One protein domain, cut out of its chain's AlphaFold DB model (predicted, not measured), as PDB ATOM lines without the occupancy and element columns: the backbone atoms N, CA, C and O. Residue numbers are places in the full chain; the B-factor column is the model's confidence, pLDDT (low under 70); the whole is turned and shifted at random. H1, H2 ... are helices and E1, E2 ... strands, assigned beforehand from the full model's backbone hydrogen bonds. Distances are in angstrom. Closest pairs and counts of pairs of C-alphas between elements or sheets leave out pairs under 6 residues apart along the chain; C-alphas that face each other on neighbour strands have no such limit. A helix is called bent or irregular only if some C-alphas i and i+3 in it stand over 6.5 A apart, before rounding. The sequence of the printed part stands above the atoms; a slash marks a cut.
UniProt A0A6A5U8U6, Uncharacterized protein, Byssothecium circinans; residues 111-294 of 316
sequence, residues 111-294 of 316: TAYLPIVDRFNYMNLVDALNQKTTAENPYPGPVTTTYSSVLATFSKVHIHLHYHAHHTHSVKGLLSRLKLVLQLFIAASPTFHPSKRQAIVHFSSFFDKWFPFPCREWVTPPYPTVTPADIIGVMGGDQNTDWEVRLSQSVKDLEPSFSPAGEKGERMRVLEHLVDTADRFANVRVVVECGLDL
ATOM      1  N   THR A 111     -33.480 -46.693 -36.424       93.81
ATOM      2  CA  THR A 111     -32.456 -45.649 -36.476       93.81
ATOM      3  C   THR A 111     -31.938 -45.398 -35.069       93.81
ATOM      4  O   THR A 111     -32.682 -44.915 -34.214       93.81
ATOM      5  N   ALA A 112     -30.664 -45.691 -34.823       93.94
ATOM      6  CA  ALA A 112     -30.030 -45.325 -33.566       93.94
ATOM      7  C   ALA A 112     -29.753 -43.823 -33.519       93.94
ATOM      8  O   ALA A 112     -29.214 -43.247 -34.461       93.94
ATOM      9  N   TYR A 113     -30.096 -43.186 -32.405       94.06
ATOM     10  CA  TYR A 113     -29.804 -41.779 -32.171       94.06
ATOM     11  C   TYR A 113     -28.497 -41.625 -31.392       94.06
ATOM     12  O   TYR A 113     -28.326 -42.247 -30.344       94.06
ATOM     13  N   LEU A 114     -27.591 -40.783 -31.889       93.94
ATOM     14  CA  LEU A 114     -26.267 -40.574 -31.316       93.94
ATOM     15  C   LEU A 114     -25.990 -39.076 -31.108       93.94
ATOM     16  O   LEU A 114     -25.634 -38.376 -32.059       93.94
ATOM     17  N   PRO A 115     -26.138 -38.548 -29.883       92.62
ATOM     18  CA  PRO A 115     -25.847 -37.148 -29.626       92.62
ATOM     19  C   PRO A 115     -24.332 -36.908 -29.540       92.62
ATOM     20  O   PRO A 115     -23.610 -37.617 -28.844       92.62
ATOM     21  N   ILE A 116     -23.834 -35.872 -30.206       90.75
ATOM     22  CA  ILE A 116     -22.468 -35.377 -30.029       90.75
ATOM     23  C   ILE A 116     -22.527 -34.220 -29.041       90.75
ATOM     24  O   ILE A 116     -22.980 -33.131 -29.381       90.75
ATOM     25  N   VAL A 117     -22.103 -34.490 -27.808       86.81
ATOM     26  CA  VAL A 117     -22.086 -33.537 -26.690       86.81
ATOM     27  C   VAL A 117     -20.659 -33.277 -26.215       86.81
ATOM     28  O   VAL A 117     -19.797 -34.153 -26.309       86.81
ATOM     29  N   ASP A 118     -20.415 -32.097 -25.645       78.31
ATOM     30  CA  ASP A 118     -19.090 -31.683 -25.162       78.31
ATOM     31  C   ASP A 118     -18.574 -32.489 -23.965       78.31
ATOM     32  O   ASP A 118     -17.368 -32.700 -23.827       78.31
ATOM     33  N   ARG A 119     -19.485 -32.926 -23.088       79.88
ATOM     34  CA  ARG A 119     -19.149 -33.550 -21.798       79.88
ATOM     35  C   ARG A 119     -18.855 -35.048 -21.891       79.88
ATOM     36  O   ARG A 119     -18.515 -35.662 -20.884       79.88
ATOM     37  N   PHE A 120     -18.998 -35.646 -23.072       82.69
ATOM     38  CA  PHE A 120     -18.692 -37.056 -23.273       82.69
ATOM     39  C   PHE A 120     -17.192 -37.253 -23.526       82.69
ATOM     40  O   PHE A 120     -16.576 -36.525 -24.305       82.69
ATOM     41  N   ASN A 121     -16.598 -38.249 -22.867       83.62
ATOM     42  CA  ASN A 121     -15.197 -38.599 -23.070       83.62
ATOM     43  C   ASN A 121     -15.062 -39.553 -24.269       83.62
ATOM     44  O   ASN A 121     -15.176 -40.771 -24.129       83.62
ATOM     45  N   TYR A 122     -14.802 -38.991 -25.450       82.81
ATOM     46  CA  TYR A 122     -14.635 -39.760 -26.688       82.81
ATOM     47  C   TYR A 122     -13.347 -40.586 -26.717       82.81
ATOM     48  O   TYR A 122     -13.292 -41.564 -27.455       82.81
ATOM     49  N   MET A 123     -12.345 -40.270 -25.891       80.88
ATOM     50  CA  MET A 123     -11.148 -41.111 -25.797       80.88
ATOM     51  C   MET A 123     -11.481 -42.456 -25.155       80.88
ATOM     52  O   MET A 123     -11.089 -43.486 -25.685       80.88
ATOM     53  N   ASN A 124     -12.348 -42.476 -24.136       80.12
ATOM     54  CA  ASN A 124     -12.859 -43.738 -23.591       80.12
ATOM     55  C   ASN A 124     -13.650 -44.544 -24.636       80.12
ATOM     56  O   ASN A 124     -13.675 -45.768 -24.568       80.12
ATOM     57  N   LEU A 125     -14.317 -43.880 -25.587       80.69
ATOM     58  CA  LEU A 125     -14.998 -44.552 -26.698       80.69
ATOM     59  C   LEU A 125     -14.007 -45.150 -27.695       80.69
ATOM     60  O   LEU A 125     -14.205 -46.283 -28.128       80.69
ATOM     61  N   VAL A 126     -12.944 -44.417 -28.023       79.12
ATOM     62  CA  VAL A 126     -11.835 -44.930 -28.829       79.12
ATOM     63  C   VAL A 126     -11.215 -46.146 -28.141       79.12
ATOM     64  O   VAL A 126     -11.108 -47.194 -28.765       79.12
ATOM     65  N   ASP A 127     -10.897 -46.062 -26.849       74.69
ATOM     66  CA  ASP A 127     -10.337 -47.179 -26.080       74.69
ATOM     67  C   ASP A 127     -11.289 -48.380 -26.009       74.69
ATOM     68  O   ASP A 127     -10.848 -49.519 -26.163       74.69
ATOM     69  N   ALA A 128     -12.594 -48.137 -25.847       71.88
ATOM     70  CA  ALA A 128     -13.617 -49.180 -25.842       71.88
ATOM     71  C   ALA A 128     -13.735 -49.897 -27.192       71.88
ATOM     72  O   ALA A 128     -13.821 -51.123 -27.230       71.88
ATOM     73  N   LEU A 129     -13.722 -49.151 -28.301       70.25
ATOM     74  CA  LEU A 129     -13.720 -49.719 -29.652       70.25
ATOM     75  C   LEU A 129     -12.403 -50.443 -29.955       70.25
ATOM     76  O   LEU A 129     -12.411 -51.476 -30.621       70.25
ATOM     77  N   ASN A 130     -11.297 -49.942 -29.404       67.62
ATOM     78  CA  ASN A 130      -9.968 -50.538 -29.512       67.62
ATOM     79  C   ASN A 130      -9.732 -51.697 -28.540       67.62
ATOM     80  O   ASN A 130      -8.643 -52.264 -28.550       67.62
ATOM     81  N   GLN A 131     -10.696 -52.020 -27.670       66.25
ATOM     82  CA  GLN A 131     -10.564 -53.053 -26.637       66.25
ATOM     83  C   GLN A 131      -9.302 -52.881 -25.775       66.25
ATOM     84  O   GLN A 131      -8.769 -53.840 -25.221       66.25
ATOM     85  N   LYS A 132      -8.839 -51.635 -25.604       61.91
ATOM     86  CA  LYS A 132      -7.791 -51.271 -24.641       61.91
ATOM     87  C   LYS A 132      -8.385 -51.186 -23.238       61.91
ATOM     88  O   LYS A 132      -8.188 -50.215 -22.513       61.91
ATOM     89  N   THR A 133      -9.150 -52.198 -22.853       54.78
ATOM     90  CA  THR A 133      -9.581 -52.370 -21.474       54.78
ATOM     91  C   THR A 133      -8.341 -52.721 -20.668       54.78
ATOM     92  O   THR A 133      -7.799 -53.821 -20.782       54.78
ATOM     93  N   THR A 134      -7.832 -51.755 -19.910       55.50
ATOM     94  CA  THR A 134      -6.778 -52.018 -18.933       55.50
ATOM     95  C   THR A 134      -7.323 -52.971 -17.869       55.50
ATOM     96  O   THR A 134      -8.534 -53.038 -17.647       55.50
ATOM     97  N   ALA A 135      -6.444 -53.688 -17.165       54.66
ATOM     98  CA  ALA A 135      -6.850 -54.509 -16.016       54.66
ATOM     99  C   ALA A 135      -7.639 -53.700 -14.959       54.66
ATOM    100  O   ALA A 135      -8.429 -54.263 -14.209       54.66
ATOM    101  N   GLU A 136      -7.452 -52.377 -14.937       55.47
ATOM    102  CA  GLU A 136      -8.119 -51.430 -14.040       55.47
ATOM    103  C   GLU A 136      -9.512 -50.990 -14.519       55.47
ATOM    104  O   GLU A 136     -10.314 -50.534 -13.707       55.47
ATOM    105  N   ASN A 137      -9.834 -51.127 -15.812       56.09
ATOM    106  CA  ASN A 137     -11.158 -50.798 -16.339       56.09
ATOM    107  C   ASN A 137     -11.600 -51.815 -17.410       56.09
ATOM    108  O   ASN A 137     -11.597 -51.515 -18.608       56.09
ATOM    109  N   PRO A 138     -11.962 -53.042 -16.985       58.22
ATOM    110  CA  PRO A 138     -12.248 -54.157 -17.886       58.22
ATOM    111  C   PRO A 138     -13.515 -53.961 -18.726       58.22
ATOM    112  O   PRO A 138     -13.705 -54.674 -19.708       58.22
ATOM    113  N   TYR A 139     -14.384 -53.010 -18.363       60.12
ATOM    114  CA  TYR A 139     -15.644 -52.782 -19.059       60.12
ATOM    115  C   TYR A 139     -15.884 -51.290 -19.290       60.12
ATOM    116  O   TYR A 139     -15.930 -50.521 -18.328       60.12
ATOM    117  N   PRO A 140     -16.092 -50.856 -20.545       68.94
ATOM    118  CA  PRO A 140     -16.530 -49.497 -20.797       68.94
ATOM    119  C   PRO A 140     -17.865 -49.238 -20.093       68.94
ATOM    120  O   PRO A 140     -18.756 -50.088 -20.075       68.94
ATOM    121  N   GLY A 141     -18.022 -48.038 -19.530       72.81
ATOM    122  CA  GLY A 141     -19.274 -47.638 -18.889       72.81
ATOM    123  C   GLY A 141     -20.486 -47.784 -19.828       72.81
ATOM    124  O   GLY A 141     -20.331 -47.822 -21.055       72.81
ATOM    125  N   PRO A 142     -21.716 -47.828 -19.286       75.44
ATOM    126  CA  PRO A 142     -22.922 -48.135 -20.063       75.44
ATOM    127  C   PRO A 142     -23.146 -47.171 -21.238       75.44
ATOM    128  O   PRO A 142     -23.545 -47.592 -22.325       75.44
ATOM    129  N   VAL A 143     -22.815 -45.887 -21.063       79.69
ATOM    130  CA  VAL A 143     -22.908 -44.879 -22.130       79.69
ATOM    131  C   VAL A 143     -21.921 -45.186 -23.258       79.69
ATOM    132  O   VAL A 143     -22.312 -45.245 -24.419       79.69
ATOM    133  N   THR A 144     -20.657 -45.457 -22.928       83.31
ATOM    134  CA  THR A 144     -19.624 -45.798 -23.914       83.31
ATOM    135  C   THR A 144     -19.962 -47.081 -24.674       83.31
ATOM    136  O   THR A 144     -19.814 -47.115 -25.891       83.31
ATOM    137  N   THR A 145     -20.496 -48.092 -23.982       80.88
ATOM    138  CA  THR A 145     -20.980 -49.344 -24.592       80.88
ATOM    139  C   THR A 145     -22.139 -49.108 -25.565       80.88
ATOM    140  O   THR A 145     -22.248 -49.763 -26.603       80.88
ATOM    141  N   THR A 146     -23.013 -48.155 -25.243       83.94
ATOM    142  CA  THR A 146     -24.122 -47.772 -26.121       83.94
ATOM    143  C   THR A 146     -23.593 -47.091 -27.381       83.94
ATOM    144  O   THR A 146     -23.964 -47.484 -28.483       83.94
ATOM    145  N   TYR A 147     -22.668 -46.134 -27.241       88.94
ATOM    146  CA  TYR A 147     -22.042 -45.457 -28.383       88.94
ATOM    147  C   TYR A 147     -21.297 -46.442 -29.288       88.94
ATOM    148  O   TYR A 147     -21.477 -46.403 -30.503       88.94
ATOM    149  N   SER A 148     -20.494 -47.343 -28.715       84.62
ATOM    150  CA  SER A 148     -19.748 -48.329 -29.500       84.62
ATOM    151  C   SER A 148     -20.679 -49.277 -30.255       84.62
ATOM    152  O   SER A 148     -20.462 -49.515 -31.440       84.62
ATOM    153  N   SER A 149     -21.756 -49.744 -29.611       83.38
ATOM    154  CA  SER A 149     -22.768 -50.583 -30.265       83.38
ATOM    155  C   SER A 149     -23.439 -49.843 -31.425       83.38
ATOM    156  O   SER A 149     -23.488 -50.366 -32.530       83.38
ATOM    157  N   VAL A 150     -23.884 -48.598 -31.219       89.88
ATOM    158  CA  VAL A 150     -24.508 -47.788 -32.281       89.88
ATOM    159  C   VAL A 150     -23.580 -47.613 -33.483       89.88
ATOM    160  O   VAL A 150     -23.999 -47.800 -34.624       89.88
ATOM    161  N   LEU A 151     -22.311 -47.282 -33.242       90.56
ATOM    162  CA  LEU A 151     -21.344 -47.051 -34.314       90.56
ATOM    163  C   LEU A 151     -20.987 -48.331 -35.070       90.56
ATOM    164  O   LEU A 151     -20.809 -48.270 -36.288       90.56
ATOM    165  N   ALA A 152     -20.928 -49.467 -34.377       84.75
ATOM    166  CA  ALA A 152     -20.510 -50.733 -34.959       84.75
ATOM    167  C   ALA A 152     -21.639 -51.485 -35.676       84.75
ATOM    168  O   ALA A 152     -21.408 -51.992 -36.768       84.75
ATOM    169  N   THR A 153     -22.834 -51.569 -35.082       85.38
ATOM    170  CA  THR A 153     -23.830 -52.576 -35.488       85.38
ATOM    171  C   THR A 153     -25.095 -52.021 -36.123       85.38
ATOM    172  O   THR A 153     -25.811 -52.774 -36.772       85.38
ATOM    173  N   PHE A 154     -25.422 -50.736 -35.960       91.19
ATOM    174  CA  PHE A 154     -26.666 -50.203 -36.521       91.19
ATOM    175  C   PHE A 154     -26.535 -49.877 -38.009       91.19
ATOM    176  O   PHE A 154     -25.681 -49.095 -38.419       91.19
ATOM    177  N   SER A 155     -27.462 -50.383 -38.815       91.88
ATOM    178  CA  SER A 155     -27.558 -50.056 -40.244       91.88
ATOM    179  C   SER A 155     -27.933 -48.590 -40.499       91.88
ATOM    180  O   SER A 155     -27.533 -48.020 -41.514       91.88
ATOM    181  N   LYS A 156     -28.689 -47.976 -39.576       95.25
ATOM    182  CA  LYS A 156     -29.160 -46.590 -39.660       95.25
ATOM    183  C   LYS A 156     -28.787 -45.816 -38.405       95.25
ATOM    184  O   LYS A 156     -29.172 -46.207 -37.301       95.25
ATOM    185  N   VAL A 157     -28.095 -44.689 -38.564       96.44
ATOM    186  CA  VAL A 157     -27.680 -43.842 -37.435       96.44
ATOM    187  C   VAL A 157     -28.034 -42.381 -37.688       96.44
ATOM    188  O   VAL A 157     -27.841 -41.851 -38.774       96.44
ATOM    189  N   HIS A 158     -28.550 -41.711 -36.665       96.62
ATOM    190  CA  HIS A 158     -28.798 -40.279 -36.650       96.62
ATOM    191  C   HIS A 158     -27.865 -39.623 -35.633       96.62
ATOM    192  O   HIS A 158     -28.107 -39.658 -34.428       96.62
ATOM    193  N   ILE A 159     -26.794 -39.027 -36.141       95.75
ATOM    194  CA  ILE A 159     -25.780 -38.305 -35.384       95.75
ATOM    195  C   ILE A 159     -26.234 -36.854 -35.243       95.75
ATOM    196  O   ILE A 159     -26.389 -36.153 -36.239       95.75
ATOM    197  N   HIS A 160     -26.451 -36.385 -34.020       92.19
ATOM    198  CA  HIS A 160     -26.995 -35.051 -33.770       92.19
ATOM    199  C   HIS A 160     -26.020 -34.232 -32.933       92.19
ATOM    200  O   HIS A 160     -25.714 -34.590 -31.798       92.19
ATOM    201  N   LEU A 161     -25.549 -33.111 -33.473       87.81
ATOM    202  CA  LEU A 161     -24.651 -32.207 -32.767       87.81
ATOM    203  C   LEU A 161     -25.425 -31.322 -31.791       87.81
ATOM    204  O   LEU A 161     -26.160 -30.421 -32.199       87.81
ATOM    205  N   HIS A 162     -25.221 -31.554 -30.498       82.12
ATOM    206  CA  HIS A 162     -25.788 -30.737 -29.430       82.12
ATOM    207  C   HIS A 162     -24.812 -29.632 -29.054       82.12
ATOM    208  O   HIS A 162     -23.738 -29.898 -28.516       82.12
ATOM    209  N   TYR A 163     -25.205 -28.389 -29.316       72.38
ATOM    210  CA  TYR A 163     -24.482 -27.216 -28.846       72.38
ATOM    211  C   TYR A 163     -25.218 -26.597 -27.658       72.38
ATOM    212  O   TYR A 163     -26.377 -26.199 -27.772       72.38
ATOM    213  N   HIS A 164     -24.547 -26.508 -26.510       67.44
ATOM    214  CA  HIS A 164     -25.077 -25.801 -25.347       67.44
ATOM    215  C   HIS A 164     -24.583 -24.353 -25.368       67.44
ATOM    216  O   HIS A 164     -23.431 -24.083 -25.038       67.44
ATOM    217  N   ALA A 165     -25.481 -23.419 -25.694       58.25
ATOM    218  CA  ALA A 165     -25.185 -21.987 -25.817       58.25
ATOM    219  C   ALA A 165     -24.582 -21.334 -24.552       58.25
ATOM    220  O   ALA A 165     -24.024 -20.244 -24.627       58.25
ATOM    221  N   HIS A 166     -24.675 -21.994 -23.392       56.56
ATOM    222  CA  HIS A 166     -24.212 -21.475 -22.102       56.56
ATOM    223  C   HIS A 166     -22.780 -21.878 -21.720       56.56
ATOM    224  O   HIS A 166     -22.318 -21.506 -20.641       56.56
ATOM    225  N   HIS A 167     -22.063 -22.634 -22.558       51.50
ATOM    226  CA  HIS A 167     -20.710 -23.083 -22.234       51.50
ATOM    227  C   HIS A 167     -19.656 -22.521 -23.188       51.50
ATOM    228  O   HIS A 167     -19.822 -22.505 -24.401       51.50
ATOM    229  N   THR A 168     -18.525 -22.119 -22.608       49.41
ATOM    230  CA  THR A 168     -17.297 -21.599 -23.236       49.41
ATOM    231  C   THR A 168     -16.596 -22.588 -24.179       49.41
ATOM    232  O   THR A 168     -15.456 -22.363 -24.588       49.41
ATOM    233  N   HIS A 169     -17.237 -23.702 -24.527       54.66
ATOM    234  CA  HIS A 169     -16.668 -24.677 -25.437       54.66
ATOM    235  C   HIS A 169     -16.737 -24.152 -26.866       54.66
ATOM    236  O   HIS A 169     -17.797 -23.815 -27.395       54.66
ATOM    237  N   SER A 170     -15.563 -24.070 -27.492       67.19
ATOM    238  CA  SER A 170     -15.475 -23.681 -28.889       67.19
ATOM    239  C   SER A 170     -16.152 -24.745 -29.752       67.19
ATOM    240  O   SER A 170     -15.842 -25.932 -29.654       67.19
ATOM    241  N   VAL A 171     -17.037 -24.301 -30.639       71.25
ATOM    242  CA  VAL A 171     -17.642 -25.073 -31.737       71.25
ATOM    243  C   VAL A 171     -16.614 -25.962 -32.454       71.25
ATOM    244  O   VAL A 171     -16.905 -27.104 -32.808       71.25
ATOM    245  N   LYS A 172     -15.375 -25.467 -32.581       72.50
ATOM    246  CA  LYS A 172     -14.217 -26.181 -33.138       72.50
ATOM    247  C   LYS A 172     -14.007 -27.551 -32.469       72.50
ATOM    248  O   LYS A 172     -13.827 -28.549 -33.159       72.50
ATOM    249  N   GLY A 173     -14.116 -27.627 -31.142       77.88
ATOM    250  CA  GLY A 173     -13.981 -28.882 -30.396       77.88
ATOM    251  C   GLY A 173     -15.114 -29.880 -30.652       77.88
ATOM    252  O   GLY A 173     -14.891 -31.087 -30.596       77.88
ATOM    253  N   LEU A 174     -16.332 -29.418 -30.948       83.25
ATOM    254  CA  LEU A 174     -17.440 -30.307 -31.324       83.25
ATOM    255  C   LEU A 174     -17.266 -30.867 -32.734       83.25
ATOM    256  O   LEU A 174     -17.516 -32.052 -32.937       83.25
ATOM    257  N   LEU A 175     -16.779 -30.065 -33.683       85.38
ATOM    258  CA  LEU A 175     -16.493 -30.539 -35.040       85.38
ATOM    259  C   LEU A 175     -15.357 -31.571 -35.060       85.38
ATOM    260  O   LEU A 175     -15.480 -32.585 -35.741       85.38
ATOM    261  N   SER A 176     -14.304 -31.391 -34.256       84.75
ATOM    262  CA  SER A 176     -13.260 -32.418 -34.106       84.75
ATOM    263  C   SER A 176     -13.807 -33.729 -33.534       84.75
ATOM    264  O   SER A 176     -13.482 -34.805 -34.033       84.75
ATOM    265  N   ARG A 177     -14.696 -33.665 -32.531       87.75
ATOM    266  CA  ARG A 177     -15.358 -34.861 -31.978       87.75
ATOM    267  C   ARG A 177     -16.290 -35.522 -32.988       87.75
ATOM    268  O   ARG A 177     -16.293 -36.744 -33.085       87.75
ATOM    269  N   LEU A 178     -17.045 -34.734 -33.758       92.00
ATOM    270  CA  LEU A 178     -17.850 -35.259 -34.855       92.00
ATOM    271  C   LEU A 178     -16.955 -35.994 -35.853       92.00
ATOM    272  O   LEU A 178     -17.241 -37.140 -36.174       92.00
ATOM    273  N   LYS A 179     -15.859 -35.370 -36.301       91.38
ATOM    274  CA  LYS A 179     -14.907 -35.988 -37.230       91.38
ATOM    275  C   LYS A 179     -14.415 -37.337 -36.710       91.38
ATOM    276  O   LYS A 179     -14.466 -38.313 -37.451       91.38
ATOM    277  N   LEU A 180     -14.013 -37.404 -35.439       89.06
ATOM    278  CA  LEU A 180     -13.605 -38.652 -34.793       89.06
ATOM    279  C   LEU A 180     -14.725 -39.703 -34.831       89.06
ATOM    280  O   LEU A 180     -14.494 -40.833 -35.245       89.06
ATOM    281  N   VAL A 181     -15.950 -39.339 -34.447       92.44
ATOM    282  CA  VAL A 181     -17.093 -40.266 -34.459       92.44
ATOM    283  C   VAL A 181     -17.412 -40.769 -35.866       92.44
ATOM    284  O   VAL A 181     -17.683 -41.956 -36.034       92.44
ATOM    285  N   LEU A 182     -17.338 -39.906 -36.880       94.31
ATOM    286  CA  LEU A 182     -17.525 -40.302 -38.275       94.31
ATOM    287  C   LEU A 182     -16.444 -41.279 -38.722       94.31
ATOM    288  O   LEU A 182     -16.761 -42.292 -39.329       94.31
ATOM    289  N   GLN A 183     -15.184 -41.032 -38.368       90.94
ATOM    290  CA  GLN A 183     -14.091 -41.953 -38.681       90.94
ATOM    291  C   GLN A 183     -14.297 -43.326 -38.031       90.94
ATOM    292  O   GLN A 183     -14.104 -44.343 -38.692       90.94
ATOM    293  N   LEU A 184     -14.749 -43.366 -36.773       88.06
ATOM    294  CA  LEU A 184     -15.084 -44.614 -36.080       88.06
ATOM    295  C   LEU A 184     -16.263 -45.342 -36.749       88.06
ATOM    296  O   LEU A 184     -16.214 -46.556 -36.929       88.06
ATOM    297  N   PHE A 185     -17.306 -44.608 -37.151       91.44
ATOM    298  CA  PHE A 185     -18.458 -45.157 -37.872       91.44
ATOM    299  C   PHE A 185     -18.060 -45.758 -39.228       91.44
ATOM    300  O   PHE A 185     -18.434 -46.891 -39.540       91.44
ATOM    301  N   ILE A 186     -17.284 -45.007 -40.016       91.38
ATOM    302  CA  ILE A 186     -16.816 -45.395 -41.352       91.38
ATOM    303  C   ILE A 186     -15.962 -46.650 -41.258       91.38
ATOM    304  O   ILE A 186     -16.193 -47.605 -41.987       91.38
ATOM    305  N   ALA A 187     -15.011 -46.685 -40.329       85.12
ATOM    306  CA  ALA A 187     -14.126 -47.830 -40.185       85.12
ATOM    307  C   ALA A 187     -14.849 -49.095 -39.676       85.12
ATOM    308  O   ALA A 187     -14.402 -50.205 -39.957       85.12
ATOM    309  N   ALA A 188     -15.995 -48.960 -39.000       80.25
ATOM    310  CA  ALA A 188     -16.848 -50.103 -38.681       80.25
ATOM    311  C   ALA A 188     -17.723 -50.563 -39.869       80.25
ATOM    312  O   ALA A 188     -18.010 -51.753 -39.988       80.25
ATOM    313  N   SER A 189     -18.118 -49.653 -40.767       73.06
ATOM    314  CA  SER A 189     -19.127 -49.884 -41.817       73.06
ATOM    315  C   SER A 189     -18.905 -51.138 -42.696       73.06
ATOM    316  O   SER A 189     -19.839 -51.938 -42.803       73.06
ATOM    317  N   PRO A 190     -17.700 -51.406 -43.252       62.34
ATOM    318  CA  PRO A 190     -17.481 -52.531 -44.168       62.34
ATOM    319  C   PRO A 190     -17.594 -53.912 -43.516       62.34
ATOM    320  O   PRO A 190     -17.780 -54.906 -44.210       62.34
ATOM    321  N   THR A 191     -17.432 -53.998 -42.194       64.94
ATOM    322  CA  THR A 191     -17.329 -55.292 -41.504       64.94
ATOM    323  C   THR A 191     -18.706 -55.900 -41.224       64.94
ATOM    324  O   THR A 191     -18.858 -57.119 -41.219       64.94
ATOM    325  N   PHE A 192     -19.719 -55.067 -40.975       62.81
ATOM    326  CA  PHE A 192     -20.954 -55.512 -40.318       62.81
ATOM    327  C   PHE A 192     -22.181 -55.569 -41.217       62.81
ATOM    328  O   PHE A 192     -23.185 -56.173 -40.834       62.81
ATOM    329  N   HIS A 193     -22.127 -54.957 -42.400       67.25
ATOM    330  CA  HIS A 193     -23.324 -54.728 -43.198       67.25
ATOM    331  C   HIS A 193     -23.147 -55.192 -44.648       67.25
ATOM    332  O   HIS A 193     -22.267 -54.694 -45.346       67.25
ATOM    333  N   PRO A 194     -24.000 -56.116 -45.138       73.94
ATOM    334  CA  PRO A 194     -23.973 -56.551 -46.536       73.94
ATOM    335  C   PRO A 194     -24.541 -55.495 -47.501       73.94
ATOM    336  O   PRO A 194     -24.378 -55.610 -48.712       73.94
ATOM    337  N   SER A 195     -25.227 -54.478 -46.975       85.88
ATOM    338  CA  SER A 195     -25.782 -53.344 -47.716       85.88
ATOM    339  C   SER A 195     -25.183 -52.035 -47.215       85.88
ATOM    340  O   SER A 195     -24.716 -51.963 -46.078       85.88
ATOM    341  N   LYS A 196     -25.284 -50.973 -48.022       90.56
ATOM    342  CA  LYS A 196     -24.915 -49.631 -47.566       90.56
ATOM    343  C   LYS A 196     -25.667 -49.255 -46.290       90.56
ATOM    344  O   LYS A 196     -26.868 -49.516 -46.167       90.56
ATOM    345  N   ARG A 197     -24.959 -48.628 -45.354       93.81
ATOM    346  CA  ARG A 197     -25.563 -48.015 -44.165       93.81
ATOM    347  C   ARG A 197     -26.213 -46.691 -44.540       93.81
ATOM    348  O   ARG A 197     -25.912 -46.110 -45.579       93.81
ATOM    349  N   GLN A 198     -27.083 -46.189 -43.675       95.81
ATOM    350  CA  GLN A 198     -27.639 -44.844 -43.796       95.81
ATOM    351  C   GLN A 198     -27.248 -44.031 -42.571       95.81
ATOM    352  O   GLN A 198     -27.449 -44.467 -41.436       95.81
ATOM    353  N   ALA A 199     -26.716 -42.836 -42.783       97.06
ATOM    354  CA  ALA A 199     -26.329 -41.963 -41.689       97.06
ATOM    355  C   ALA A 199     -26.853 -40.546 -41.905       97.06
ATOM    356  O   ALA A 199     -26.685 -39.954 -42.966       97.06
ATOM    357  N   ILE A 200     -27.488 -39.991 -40.878       96.75
ATOM    358  CA  ILE A 200     -27.948 -38.605 -40.856       96.75
ATOM    359  C   ILE A 200     -27.029 -37.835 -39.919       96.75
ATOM    360  O   ILE A 200     -26.898 -38.222 -38.760       96.75
ATOM    361  N   VAL A 201     -26.435 -36.736 -40.382       95.25
ATOM    362  CA  VAL A 201     -25.701 -35.802 -39.523       95.25
ATOM    363  C   VAL A 201     -26.470 -34.506 -39.415       95.25
ATOM    364  O   VAL A 201     -26.584 -33.749 -40.374       95.25
ATOM    365  N   HIS A 202     -27.011 -34.266 -38.229       92.06
ATOM    366  CA  HIS A 202     -27.869 -33.134 -37.945       92.06
ATOM    367  C   HIS A 202     -27.115 -32.067 -37.158       92.06
ATOM    368  O   HIS A 202     -26.753 -32.252 -35.993       92.06
ATOM    369  N   PHE A 203     -26.905 -30.931 -37.815       86.19
ATOM    370  CA  PHE A 203     -26.436 -29.698 -37.207       86.19
ATOM    371  C   PHE A 203     -27.637 -28.964 -36.601       86.19
ATOM    372  O   PHE A 203     -28.553 -28.545 -37.318       86.19
ATOM    373  N   SER A 204     -27.647 -28.848 -35.271       77.56
ATOM    374  CA  SER A 204     -28.689 -28.140 -34.517       77.56
ATOM    375  C   SER A 204     -28.755 -26.648 -34.871       77.56
ATOM    376  O   SER A 204     -27.875 -26.121 -35.551       77.56
ATOM    377  N   SER A 205     -29.806 -25.976 -34.381       62.41
ATOM    378  CA  SER A 205     -30.308 -24.627 -34.719       62.41
ATOM    379  C   SER A 205     -29.346 -23.435 -34.572       62.41
ATOM    380  O   SER A 205     -29.783 -22.294 -34.620       62.41
ATOM    381  N   PHE A 206     -28.052 -23.679 -34.399       61.50
ATOM    382  CA  PHE A 206     -26.999 -22.679 -34.271       61.50
ATOM    383  C   PHE A 206     -26.072 -22.711 -35.488       61.50
ATOM    384  O   PHE A 206     -24.850 -22.721 -35.344       61.50
ATOM    385  N   PHE A 207     -26.644 -22.796 -36.696       62.00
ATOM    386  CA  PHE A 207     -25.887 -22.779 -37.955       62.00
ATOM    387  C   PHE A 207     -24.875 -21.628 -37.974       62.00
ATOM    388  O   PHE A 207     -23.696 -21.844 -38.208       62.00
ATOM    389  N   ASP A 208     -25.290 -20.430 -37.577       57.84
ATOM    390  CA  ASP A 208     -24.425 -19.256 -37.434       57.84
ATOM    391  C   ASP A 208     -23.221 -19.464 -36.493       57.84
ATOM    392  O   ASP A 208     -22.171 -18.858 -36.693       57.84
ATOM    393  N   LYS A 209     -23.336 -20.330 -35.478       63.66
ATOM    394  CA  LYS A 209     -22.230 -20.677 -34.572       63.66
ATOM    395  C   LYS A 209     -21.302 -21.728 -35.160       63.66
ATOM    396  O   LYS A 209     -20.104 -21.664 -34.902       63.66
ATOM    397  N   TRP A 210     -21.819 -22.657 -35.966       60.31
ATOM    398  CA  TRP A 210     -21.009 -23.659 -36.676       60.31
ATOM    399  C   TRP A 210     -20.057 -23.030 -37.703       60.31
ATOM    400  O   TRP A 210     -19.033 -23.626 -38.038       60.31
ATOM    401  N   PHE A 211     -20.362 -21.807 -38.143       62.81
ATOM    402  CA  PHE A 211     -19.615 -21.061 -39.151       62.81
ATOM    403  C   PHE A 211     -19.299 -19.650 -38.640       62.81
ATOM    404  O   PHE A 211     -19.950 -18.692 -39.060       62.81
ATOM    405  N   PRO A 212     -18.335 -19.496 -37.708       52.91
ATOM    406  CA  PRO A 212     -18.028 -18.192 -37.145       52.91
ATOM    407  C   PRO A 212     -17.601 -17.226 -38.251       52.91
ATOM    408  O   PRO A 212     -16.653 -17.466 -39.002       52.91
ATOM    409  N   PHE A 213     -18.342 -16.129 -38.338       48.44
ATOM    410  CA  PHE A 213     -18.021 -14.994 -39.180       48.44
ATOM    411  C   PHE A 213     -16.945 -14.120 -38.502       48.44
ATOM    412  O   PHE A 213     -17.039 -13.907 -37.292       48.44
ATOM    413  N   PRO A 214     -15.956 -13.565 -39.235       49.28
ATOM    414  CA  PRO A 214     -15.670 -13.749 -40.654       49.28
ATOM    415  C   PRO A 214     -14.938 -15.054 -40.975       49.28
ATOM    416  O   PRO A 214     -14.018 -15.457 -40.265       49.28
ATOM    417  N   CYS A 215     -15.220 -15.608 -42.162       49.44
ATOM    418  CA  CYS A 215     -14.457 -16.697 -42.793       49.44
ATOM    419  C   CYS A 215     -12.944 -16.395 -42.941       49.44
ATOM    420  O   CYS A 215     -12.195 -17.231 -43.429       49.44
ATOM    421  N   ARG A 216     -12.456 -15.218 -42.513       43.75
ATOM    422  CA  ARG A 216     -11.025 -14.891 -42.430       43.75
ATOM    423  C   ARG A 216     -10.247 -15.867 -41.545       43.75
ATOM    424  O   ARG A 216      -9.092 -16.139 -41.852       43.75
ATOM    425  N   GLU A 217     -10.861 -16.457 -40.517       45.50
ATOM    426  CA  GLU A 217     -10.193 -17.505 -39.726       45.50
ATOM    427  C   GLU A 217      -9.952 -18.805 -40.513       45.50
ATOM    428  O   GLU A 217      -9.086 -19.584 -40.133       45.50
ATOM    429  N   TRP A 218     -10.645 -19.030 -41.637       45.84
ATOM    430  CA  TRP A 218     -10.355 -20.155 -42.541       45.84
ATOM    431  C   TRP A 218      -9.138 -19.862 -43.432       45.84
ATOM    432  O   TRP A 218      -8.534 -20.771 -43.988       45.84
ATOM    433  N   VAL A 219      -8.772 -18.582 -43.558       42.41
ATOM    434  CA  VAL A 219      -7.710 -18.078 -44.441       42.41
ATOM    435  C   VAL A 219      -6.405 -17.819 -43.674       42.41
ATOM    436  O   VAL A 219      -5.358 -17.645 -44.289       42.41
ATOM    437  N   THR A 220      -6.424 -17.834 -42.335       40.31
ATOM    438  CA  THR A 220      -5.231 -17.529 -41.525       40.31
ATOM    439  C   THR A 220      -5.035 -18.549 -40.395       40.31
ATOM    440  O   THR A 220      -5.636 -18.406 -39.330       40.31
ATOM    441  N   PRO A 221      -4.209 -19.597 -40.601       40.31
ATOM    442  CA  PRO A 221      -3.897 -20.576 -39.565       40.31
ATOM    443  C   PRO A 221      -2.958 -19.970 -38.511       40.31
ATOM    444  O   PRO A 221      -2.070 -19.178 -38.832       40.31
ATOM    445  N   PRO A 222      -3.103 -20.402 -37.248       48.81
ATOM    446  CA  PRO A 222      -2.053 -21.302 -36.767       48.81
ATOM    447  C   PRO A 222      -2.565 -22.650 -36.242       48.81
ATOM    448  O   PRO A 222      -1.752 -23.484 -35.855       48.81
ATOM    449  N   TYR A 223      -3.877 -22.911 -36.259       49.25
ATOM    450  CA  TYR A 223      -4.437 -24.173 -35.763       49.25
ATOM    451  C   TYR A 223      -5.229 -24.906 -36.854       49.25
ATOM    452  O   TYR A 223      -6.035 -24.267 -37.530       49.25
ATOM    453  N   PRO A 224      -5.045 -26.229 -37.026       57.56
ATOM    454  CA  PRO A 224      -5.840 -27.031 -37.949       57.56
ATOM    455  C   PRO A 224      -7.267 -27.158 -37.401       57.56
ATOM    456  O   PRO A 224      -7.582 -28.061 -36.629       57.56
ATOM    457  N   THR A 225      -8.132 -26.207 -37.734       69.62
ATOM    458  CA  THR A 225      -9.532 -26.232 -37.310       69.62
ATOM    459  C   THR A 225     -10.350 -27.063 -38.282       69.62
ATOM    460  O   THR A 225     -10.398 -26.738 -39.464       69.62
ATOM    461  N   VAL A 226     -11.018 -28.102 -37.778       77.81
ATOM    462  CA  VAL A 226     -11.973 -28.886 -38.570       77.81
ATOM    463  C   VAL A 226     -13.145 -27.992 -38.965       77.81
ATOM    464  O   VAL A 226     -13.805 -27.411 -38.102       77.81
ATOM    465  N   THR A 227     -13.401 -27.899 -40.265       80.31
ATOM    466  CA  THR A 227     -14.527 -27.176 -40.855       80.31
ATOM    467  C   THR A 227     -15.662 -28.138 -41.217       80.31
ATOM    468  O   THR A 227     -15.437 -29.339 -41.389       80.31
ATOM    469  N   PRO A 228     -16.899 -27.656 -41.397       83.75
ATOM    470  CA  PRO A 228     -17.978 -28.519 -41.875       83.75
ATOM    471  C   PRO A 228     -17.768 -29.039 -43.310       83.75
ATOM    472  O   PRO A 228     -18.268 -30.110 -43.640       83.75
ATOM    473  N   ALA A 229     -16.967 -28.358 -44.140       84.25
ATOM    474  CA  ALA A 229     -16.542 -28.894 -45.435       84.25
ATOM    475  C   ALA A 229     -15.617 -30.116 -45.267       84.25
ATOM    476  O   ALA A 229     -15.797 -31.114 -45.961       84.25
ATOM    477  N   ASP A 230     -14.700 -30.099 -44.288       87.00
ATOM    478  CA  ASP A 230     -13.872 -31.273 -43.957       87.00
ATOM    479  C   ASP A 230     -14.732 -32.463 -43.518       87.00
ATOM    480  O   ASP A 230     -14.439 -33.611 -43.844       87.00
ATOM    481  N   ILE A 231     -15.805 -32.186 -42.775       91.88
ATOM    482  CA  ILE A 231     -16.777 -33.189 -42.339       91.88
ATOM    483  C   ILE A 231     -17.484 -33.829 -43.540       91.88
ATOM    484  O   ILE A 231     -17.557 -35.056 -43.611       91.88
ATOM    485  N   ILE A 232     -17.944 -33.025 -44.504       92.31
ATOM    486  CA  ILE A 232     -18.523 -33.529 -45.759       92.31
ATOM    487  C   ILE A 232     -17.485 -34.338 -46.542       92.31
ATOM    488  O   ILE A 232     -17.813 -35.408 -47.042       92.31
ATOM    489  N   GLY A 233     -16.230 -33.886 -46.600       92.00
ATOM    490  CA  GLY A 233     -15.148 -34.626 -47.249       92.00
ATOM    491  C   GLY A 233     -14.919 -36.012 -46.636       92.00
ATOM    492  O   GLY A 233     -14.741 -36.987 -47.364       92.00
ATOM    493  N   VAL A 234     -14.987 -36.129 -45.304       94.06
ATOM    494  CA  VAL A 234     -14.908 -37.426 -44.606       94.06
ATOM    495  C   VAL A 234     -16.093 -38.328 -44.967       94.06
ATOM    496  O   VAL A 234     -15.880 -39.502 -45.255       94.06
ATOM    497  N   MET A 235     -17.319 -37.796 -45.002       96.06
ATOM    498  CA  MET A 235     -18.519 -38.553 -45.403       96.06
ATOM    499  C   MET A 235     -18.450 -39.017 -46.859       96.06
ATOM    500  O   MET A 235     -18.706 -40.178 -47.169       96.06
ATOM    501  N   GLY A 236     -18.065 -38.111 -47.754       95.00
ATOM    502  CA  GLY A 236     -17.953 -38.370 -49.183       95.00
ATOM    503  C   GLY A 236     -16.894 -39.412 -49.534       95.00
ATOM    504  O   GLY A 236     -17.043 -40.142 -50.511       95.00
ATOM    505  N   GLY A 237     -15.850 -39.542 -48.711       93.69
ATOM    506  CA  GLY A 237     -14.859 -40.609 -48.843       93.69
ATOM    507  C   GLY A 237     -15.406 -42.014 -48.548       93.69
ATOM    508  O   GLY A 237     -14.872 -42.991 -49.070       93.69
ATOM    509  N   ASP A 238     -16.475 -42.140 -47.756       94.31
ATOM    510  CA  ASP A 238     -17.058 -43.433 -47.385       94.31
ATOM    511  C   ASP A 238     -18.124 -43.905 -48.377       94.31
ATOM    512  O   ASP A 238     -19.295 -43.549 -48.281       94.31
ATOM    513  N   GLN A 239     -17.735 -44.791 -49.290       92.56
ATOM    514  CA  GLN A 239     -18.631 -45.336 -50.314       92.56
ATOM    515  C   GLN A 239     -19.648 -46.369 -49.788       92.56
ATOM    516  O   GLN A 239     -20.561 -46.756 -50.525       92.56
ATOM    517  N   ASN A 240     -19.526 -46.802 -48.529       93.50
ATOM    518  CA  ASN A 240     -20.387 -47.825 -47.923       93.50
ATOM    519  C   ASN A 240     -21.566 -47.239 -47.138       93.50
ATOM    520  O   ASN A 240     -22.350 -47.988 -46.553       93.50
ATOM    521  N   THR A 241     -21.712 -45.916 -47.134       95.25
ATOM    522  CA  THR A 241     -22.780 -45.234 -46.408       95.25
ATOM    523  C   THR A 241     -23.431 -44.180 -47.292       95.25
ATOM    524  O   THR A 241     -22.748 -43.399 -47.957       95.25
ATOM    525  N   ASP A 242     -24.760 -44.148 -47.271       96.56
ATOM    526  CA  ASP A 242     -25.551 -43.050 -47.809       96.56
ATOM    527  C   ASP A 242     -25.761 -42.006 -46.701       96.56
ATOM    528  O   ASP A 242     -26.394 -42.270 -45.670       96.56
ATOM    529  N   TRP A 243     -25.198 -40.820 -46.906       97.50
ATOM    530  CA  TRP A 243     -25.165 -39.733 -45.938       97.50
ATOM    531  C   TRP A 243     -26.226 -38.677 -46.231       97.50
ATOM    532  O   TRP A 243     -26.401 -38.221 -47.362       97.50
ATOM    533  N   GLU A 244     -26.887 -38.212 -45.177       96.06
ATOM    534  CA  GLU A 244     -27.782 -37.063 -45.216       96.06
ATOM    535  C   GLU A 244     -27.319 -36.005 -44.208       96.06
ATOM    536  O   GLU A 244     -27.397 -36.193 -42.994       96.06
ATOM    537  N   VAL A 245     -26.848 -34.867 -44.707       92.69
ATOM    538  CA  VAL A 245     -26.470 -33.711 -43.892       92.69
ATOM    539  C   VAL A 245     -27.702 -32.845 -43.682       92.69
ATOM    540  O   VAL A 245     -28.231 -32.276 -44.634       92.69
ATOM    541  N   ARG A 246     -28.166 -32.731 -42.436       90.50
ATOM    542  CA  ARG A 246     -29.310 -31.897 -42.058       90.50
ATOM    543  C   ARG A 246     -28.859 -30.626 -41.373       90.50
ATOM    544  O   ARG A 246     -28.167 -30.672 -40.358       90.50
ATOM    545  N   LEU A 247     -29.321 -29.501 -41.894       84.75
ATOM    546  CA  LEU A 247     -29.055 -28.176 -41.357       84.75
ATOM    547  C   LEU A 247     -30.368 -27.598 -40.832       84.75
ATOM    548  O   LEU A 247     -31.290 -27.365 -41.614       84.75
ATOM    549  N   SER A 248     -30.483 -27.389 -39.518       79.44
ATOM    550  CA  SER A 248     -31.624 -26.660 -38.960       79.44
ATOM    551  C   SER A 248     -31.393 -25.160 -39.051       79.44
ATOM    552  O   SER A 248     -30.451 -24.641 -38.454       79.44
ATOM    553  N   GLN A 249     -32.287 -24.463 -39.751       68.81
ATOM    554  CA  GLN A 249     -32.225 -23.013 -39.898       68.81
ATOM    555  C   GLN A 249     -33.552 -22.363 -39.497       68.81
ATOM    556  O   GLN A 249     -34.639 -22.791 -39.902       68.81
ATOM    557  N   SER A 250     -33.469 -21.318 -38.672       65.12
ATOM    558  CA  SER A 250     -34.621 -20.468 -38.384       65.12
ATOM    559  C   SER A 250     -34.930 -19.605 -39.604       65.12
ATOM    560  O   SER A 250     -34.034 -19.020 -40.206       65.12
ATOM    561  N   VAL A 251     -36.208 -19.489 -39.958       57.81
ATOM    562  CA  VAL A 251     -36.657 -18.635 -41.072       57.81
ATOM    563  C   VAL A 251     -36.376 -17.159 -40.788       57.81
ATOM    564  O   VAL A 251     -35.977 -16.427 -41.688       57.81
ATOM    565  N   LYS A 252     -36.474 -16.742 -39.519       57.41
ATOM    566  CA  LYS A 252     -36.169 -15.368 -39.087       57.41
ATOM    567  C   LYS A 252     -34.717 -14.973 -39.369       57.41
ATOM    568  O   LYS A 252     -34.440 -13.816 -39.650       57.41
ATOM    569  N   ASP A 253     -33.811 -15.948 -39.357       54.09
ATOM    570  CA  ASP A 253     -32.382 -15.758 -39.624       54.09
ATOM    571  C   ASP A 253     -32.046 -15.647 -41.122       54.09
ATOM    572  O   ASP A 253     -30.887 -15.407 -41.476       54.09
ATOM    573  N   LEU A 254     -33.046 -15.836 -41.993       53.88
ATOM    574  CA  LEU A 254     -32.971 -15.698 -43.450       53.88
ATOM    575  C   LEU A 254     -33.728 -14.454 -43.963       53.88
ATOM    576  O   LEU A 254     -33.532 -14.045 -45.117       53.88
ATOM    577  N   GLU A 255     -34.571 -13.829 -43.132       53.16
ATOM    578  CA  GLU A 255     -35.342 -12.644 -43.513       53.16
ATOM    579  C   GLU A 255     -34.431 -11.417 -43.726       53.16
ATOM    580  O   GLU A 255     -33.581 -11.117 -42.885       53.16
ATOM    581  N   PRO A 256     -34.595 -10.669 -44.840       48.59
ATOM    582  CA  PRO A 256     -33.777  -9.489 -45.151       48.59
ATOM    583  C   PRO A 256     -33.804  -8.385 -44.081       48.59
ATOM    584  O   PRO A 256     -32.907  -7.552 -44.042       48.59
ATOM    585  N   SER A 257     -34.845  -8.351 -43.252       48.53
ATOM    586  CA  SER A 257     -35.119  -7.307 -42.261       48.53
ATOM    587  C   SER A 257     -34.380  -7.491 -40.931       48.53
ATOM    588  O   SER A 257     -34.331  -6.542 -40.150       48.53
ATOM    589  N   PHE A 258     -33.819  -8.675 -40.654       46.53
ATOM    590  CA  PHE A 258     -33.311  -9.035 -39.321       46.53
ATOM    591  C   PHE A 258     -31.786  -9.177 -39.208       46.53
ATOM    592  O   PHE A 258     -31.277  -9.308 -38.097       46.53
ATOM    593  N   SER A 259     -31.041  -9.121 -40.316       50.19
ATOM    594  CA  SER A 259     -29.577  -9.247 -40.320       50.19
ATOM    595  C   SER A 259     -28.949  -8.118 -41.154       50.19
ATOM    596  O   SER A 259     -29.495  -7.779 -42.207       50.19
ATOM    597  N   PRO A 260     -27.830  -7.503 -40.711       54.41
ATOM    598  CA  PRO A 260     -27.104  -6.518 -41.509       54.41
ATOM    599  C   PRO A 260     -26.818  -7.083 -42.902       54.41
ATOM    600  O   PRO A 260     -26.403  -8.233 -43.025       54.41
ATOM    601  N   ALA A 261     -27.004  -6.285 -43.957       53.56
ATOM    602  CA  ALA A 261     -26.979  -6.747 -45.352       53.56
ATOM    603  C   ALA A 261     -25.728  -7.564 -45.774       53.56
ATOM    604  O   ALA A 261     -25.788  -8.282 -46.770       53.56
ATOM    605  N   GLY A 262     -24.617  -7.497 -45.026       58.41
ATOM    606  CA  GLY A 262     -23.417  -8.320 -45.237       58.41
ATOM    607  C   GLY A 262     -23.525  -9.772 -44.739       58.41
ATOM    608  O   GLY A 262     -23.181 -10.691 -45.478       58.41
ATOM    609  N   GLU A 263     -24.084 -10.001 -43.546       59.09
ATOM    610  CA  GLU A 263     -24.098 -11.322 -42.887       59.09
ATOM    611  C   GLU A 263     -24.993 -12.342 -43.617       59.09
ATOM    612  O   GLU A 263     -24.721 -13.547 -43.630       59.09
ATOM    613  N   LYS A 264     -26.058 -11.866 -44.278       61.03
ATOM    614  CA  LYS A 264     -26.969 -12.708 -45.066       61.03
ATOM    615  C   LYS A 264     -26.276 -13.340 -46.275       61.03
ATOM    616  O   LYS A 264     -26.446 -14.535 -46.523       61.03
ATOM    617  N   GLY A 265     -25.495 -12.551 -47.017       65.25
ATOM    618  CA  GLY A 265     -24.766 -13.043 -48.189       65.25
ATOM    619  C   GLY A 265     -23.755 -14.125 -47.815       65.25
ATOM    620  O   GLY A 265     -23.516 -15.052 -48.578       65.25
ATOM    621  N   GLU A 266     -23.201 -14.057 -46.613       66.56
ATOM    622  CA  GLU A 266     -22.155 -14.972 -46.168       66.56
ATOM    623  C   GLU A 266     -22.713 -16.290 -45.636       66.56
ATOM    624  O   GLU A 266     -22.162 -17.340 -45.958       66.56
ATOM    625  N   ARG A 267     -23.847 -16.277 -44.921       69.62
ATOM    626  CA  ARG A 267     -24.558 -17.517 -44.553       69.62
ATOM    627  C   ARG A 267     -24.984 -18.310 -45.789       69.62
ATOM    628  O   ARG A 267     -24.831 -19.530 -45.806       69.62
ATOM    629  N   MET A 268     -25.478 -17.617 -46.815       72.56
ATOM    630  CA  MET A 268     -25.822 -18.241 -48.095       72.56
ATOM    631  C   MET A 268     -24.586 -18.794 -48.801       72.56
ATOM    632  O   MET A 268     -24.611 -19.954 -49.182       72.56
ATOM    633  N   ARG A 269     -23.476 -18.046 -48.864       73.25
ATOM    634  CA  ARG A 269     -22.206 -18.548 -49.427       73.25
ATOM    635  C   ARG A 269     -21.672 -19.780 -48.707       73.25
ATOM    636  O   ARG A 269     -21.123 -20.668 -49.343       73.25
ATOM    637  N   VAL A 270     -21.805 -19.842 -47.383       74.00
ATOM    638  CA  VAL A 270     -21.425 -21.030 -46.609       74.00
ATOM    639  C   VAL A 270     -22.309 -22.215 -46.988       74.00
ATOM    640  O   VAL A 270     -21.793 -23.304 -47.217       74.00
ATOM    641  N   LEU A 271     -23.627 -22.016 -47.064       77.56
ATOM    642  CA  LEU A 271     -24.555 -23.067 -47.472       77.56
ATOM    643  C   LEU A 271     -24.268 -23.542 -48.903       77.56
ATOM    644  O   LEU A 271     -24.139 -24.742 -49.113       77.56
ATOM    645  N   GLU A 272     -24.105 -22.616 -49.849       80.44
ATOM    646  CA  GLU A 272     -23.686 -22.884 -51.230       80.44
ATOM    647  C   GLU A 272     -22.384 -23.684 -51.250       80.44
ATOM    648  O   GLU A 272     -22.326 -24.740 -51.864       80.44
ATOM    649  N   HIS A 273     -21.375 -23.275 -50.479       81.94
ATOM    650  CA  HIS A 273     -20.108 -23.995 -50.402       81.94
ATOM    651  C   HIS A 273     -20.256 -25.431 -49.872       81.94
ATOM    652  O   HIS A 273     -19.579 -26.338 -50.358       81.94
ATOM    653  N   LEU A 274     -21.128 -25.671 -48.885       82.62
ATOM    654  CA  LEU A 274     -21.402 -27.026 -48.392       82.62
ATOM    655  C   LEU A 274     -22.102 -27.877 -49.448       82.62
ATOM    656  O   LEU A 274     -21.765 -29.050 -49.589       82.62
ATOM    657  N   VAL A 275     -23.056 -27.294 -50.171       86.62
ATOM    658  CA  VAL A 275     -23.778 -27.962 -51.260       86.62
ATOM    659  C   VAL A 275     -22.815 -28.297 -52.390       86.62
ATOM    660  O   VAL A 275     -22.688 -29.465 -52.731       86.62
ATOM    661  N   ASP A 276     -22.018 -27.333 -52.846       85.62
ATOM    662  CA  ASP A 276     -20.979 -27.526 -53.863       85.62
ATOM    663  C   ASP A 276     -19.937 -28.575 -53.448       85.62
ATOM    664  O   ASP A 276     -19.343 -29.257 -54.287       85.62
ATOM    665  N   THR A 277     -19.656 -28.684 -52.147       87.19
ATOM    666  CA  THR A 277     -18.755 -29.712 -51.614       87.19
ATOM    667  C   THR A 277     -19.433 -31.080 -51.609       87.19
ATOM    668  O   THR A 277     -18.799 -32.062 -51.991       87.19
ATOM    669  N   ALA A 278     -20.704 -31.157 -51.205       90.19
ATOM    670  CA  ALA A 278     -21.480 -32.393 -51.169       90.19
ATOM    671  C   ALA A 278     -21.787 -32.938 -52.571       90.19
ATOM    672  O   ALA A 278     -21.680 -34.142 -52.771       90.19
ATOM    673  N   ASP A 279     -22.057 -32.072 -53.549       91.06
ATOM    674  CA  ASP A 279     -22.373 -32.431 -54.939       91.06
ATOM    675  C   ASP A 279     -21.224 -33.172 -55.649       91.06
ATOM    676  O   ASP A 279     -21.426 -33.835 -56.668       91.06
ATOM    677  N   ARG A 280     -20.009 -33.129 -55.087       93.94
ATOM    678  CA  ARG A 280     -18.861 -33.928 -55.547       93.94
ATOM    679  C   ARG A 280     -18.983 -35.410 -55.189       93.94
ATOM    680  O   ARG A 280     -18.211 -36.218 -55.701       93.94
ATOM    681  N   PHE A 281     -19.916 -35.768 -54.310       95.19
ATOM    682  CA  PHE A 281     -20.063 -37.103 -53.747       95.19
ATOM    683  C   PHE A 281     -21.483 -37.628 -53.966       95.19
ATOM    684  O   PHE A 281     -22.444 -37.156 -53.367       95.19
ATOM    685  N   ALA A 282     -21.626 -38.679 -54.777       94.31
ATOM    686  CA  ALA A 282     -22.934 -39.257 -55.106       94.31
ATOM    687  C   ALA A 282     -23.688 -39.843 -53.893       94.31
ATOM    688  O   ALA A 282     -24.896 -40.064 -53.956       94.31
ATOM    689  N   ASN A 283     -22.975 -40.129 -52.802       95.62
ATOM    690  CA  ASN A 283     -23.505 -40.716 -51.577       95.62
ATOM    691  C   ASN A 283     -23.762 -39.687 -50.465       95.62
ATOM    692  O   ASN A 283     -24.104 -40.093 -49.358       95.62
ATOM    693  N   VAL A 284     -23.594 -38.384 -50.716       96.25
ATOM    694  CA  VAL A 284     -23.856 -37.331 -49.725       96.25
ATOM    695  C   VAL A 284     -24.955 -36.411 -50.235       96.25
ATOM    696  O   VAL A 284     -24.867 -35.863 -51.327       96.25
ATOM    697  N   ARG A 285     -25.997 -36.204 -49.427       94.31
ATOM    698  CA  ARG A 285     -27.079 -35.259 -49.728       94.31
ATOM    699  C   ARG A 285     -27.223 -34.222 -48.625       94.31
ATOM    700  O   ARG A 285     -27.284 -34.578 -47.452       94.31
ATOM    701  N   VAL A 286     -27.396 -32.956 -49.003       89.62
ATOM    702  CA  VAL A 286     -27.706 -31.863 -48.069       89.62
ATOM    703  C   VAL A 286     -29.214 -31.605 -48.014       89.62
ATOM    704  O   VAL A 286     -29.919 -31.576 -49.026       89.62
ATOM    705  N   VAL A 287     -29.728 -31.434 -46.800       89.25
ATOM    706  CA  VAL A 287     -31.127 -31.139 -46.489       89.25
ATOM    707  C   VAL A 287     -31.177 -29.959 -45.538       89.25
ATOM    708  O   VAL A 287     -30.570 -29.983 -44.469       89.25
ATOM    709  N   VAL A 288     -31.951 -28.941 -45.898       82.94
ATOM    710  CA  VAL A 288     -32.188 -27.789 -45.026       82.94
ATOM    711  C   VAL A 288     -33.577 -27.932 -44.403       82.94
ATOM    712  O   VAL A 288     -34.593 -27.987 -45.102       82.94
ATOM    713  N   GLU A 289     -33.611 -28.039 -43.073       80.88
ATOM    714  CA  GLU A 289     -34.832 -28.056 -42.267       80.88
ATOM    715  C   GLU A 289     -35.140 -26.627 -41.799       80.88
ATOM    716  O   GLU A 289     -34.474 -26.095 -40.908       80.88
ATOM    717  N   CYS A 290     -36.176 -26.015 -42.376       71.06
ATOM    718  CA  CYS A 290     -36.632 -24.684 -41.987       71.06
ATOM    719  C   CYS A 290     -37.814 -24.773 -41.012       71.06
ATOM    720  O   CYS A 290     -38.781 -25.498 -41.258       71.06
ATOM    721  N   GLY A 291     -37.730 -24.040 -39.898       57.56
ATOM    722  CA  GLY A 291     -38.677 -24.141 -38.779       57.56
ATOM    723  C   GLY A 291     -40.036 -23.441 -38.943       57.56
ATOM    724  O   GLY A 291     -40.848 -23.538 -38.029       57.56
ATOM    725  N   LEU A 292     -40.303 -22.736 -40.050       53.09
ATOM    726  CA  LEU A 292     -41.555 -21.998 -40.287       53.09
ATOM    727  C   LEU A 292     -41.964 -22.033 -41.772       53.09
ATOM    728  O   LEU A 292     -41.169 -22.408 -42.636       53.09
ATOM    729  N   ASP A 293     -43.217 -21.659 -42.041       46.59
ATOM    730  CA  ASP A 293     -43.843 -21.559 -43.364       46.59
ATOM    731  C   ASP A 293     -43.053 -20.614 -44.285       46.59
ATOM    732  O   ASP A 293     -43.211 -19.399 -44.239       46.59
ATOM    733  N   LEU A 294     -42.175 -21.177 -45.115       48.91
ATOM    734  CA  LEU A 294     -41.492 -20.455 -46.186       48.91
ATOM    735  C   LEU A 294     -42.308 -20.562 -47.475       48.91
ATOM    736  O   LEU A 294     -42.406 -21.641 -48.059       48.91
TER     737      LEU A 294
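Overview. This is residues 111 to 294 of the 316 residues of an uncharacterized protein of Byssothecium circinans (UniProt A0A6A5U8U6). A strongly twisted wall of five parallel strands has one face covered by helices and the other bare: H3, H6 and H7 run side by side along the strands, and H2 slants over the E1 edge. H1 packs on H2 off the sheet, H5 stands away from it, and residues 257 to 262 stick out. There are 184 printed residues, with seven named helices and five strands in the order E1 H1 H2 E2 H3 E3 H4 H5 H6 E4 H7 E5; the sheet's order is E1 E2 E3 E4 E5, and the class is mixed. The whole is compact, with a radius of gyration of the C-alphas of 17.6 A, and elongated, spanning 59 by 37 by 34 A.

Along the chain. E1, residues 111 to 116, begins at C-alpha 111 (-32.456, -45.649, -36.476). H1 is residues 122 to 129, H2 142 to 153 and E2 156 to 161. H3, residues 171 to 192, is 31.8 A long and irregular: C-alphas 187 and 190 are 7.0 A apart. E3 is residues 197 to 203, H4 207 to 210, H5 216 to 219 and H6 228 to 237. E4, residues 241 to 249, is 25.0 A long. H7, residues 261 to 278, is 26.9 A long. E5, residues 284 to 290, ends at C-alpha 290 (-36.632, -24.684, -41.987).

Arrangement. Within hydrogen-bond range are N 114 and O 158 of E1 and E2, 2.8 A; N 159 and O 200 of E2 and E3, 2.7 A; N 201 and O 244 of E3 and E4, 2.8 A; and N 247 and O 287 of E4 and E5, 2.9 A. H2, H3, H6 and H7 on one face make two layers, helices over a sheet. Strand-helix-strand units, parallel neighbour strands with helices between, join E1 to E2, E2 to E3 and E4 to E5 by right-handed crossovers, and E3 to E4. H3 touches H6 at a shallow tilt of 8 degrees, C-alphas 179 and 231 closest at 6.1 A. H6 touches H7 at 12 degrees, C-alphas 229 and 274 closest at 6.0 A. H2 touches H1, C-alphas 144 and 125 closest at 5.5 A. H4 only grazes the sheet. H5 is apart from H4 and H6. Every O i to N i+4 pair is within range in H1, H2 and H6, 15 of 18 in H3 and 12 of 14 in H7; H4 and H5 are too short for one.

Size, cuts and confidence. The C-alphas farthest apart, of Ala 135 and Ser 257, are 61.0 A apart. The printed part has no cut; the links H1 to H2 and E4 to H7 are long. Mean pLDDT of the printed part is 75.9, with 66 residues under 70, among them 205 to 225 and 249 to 267.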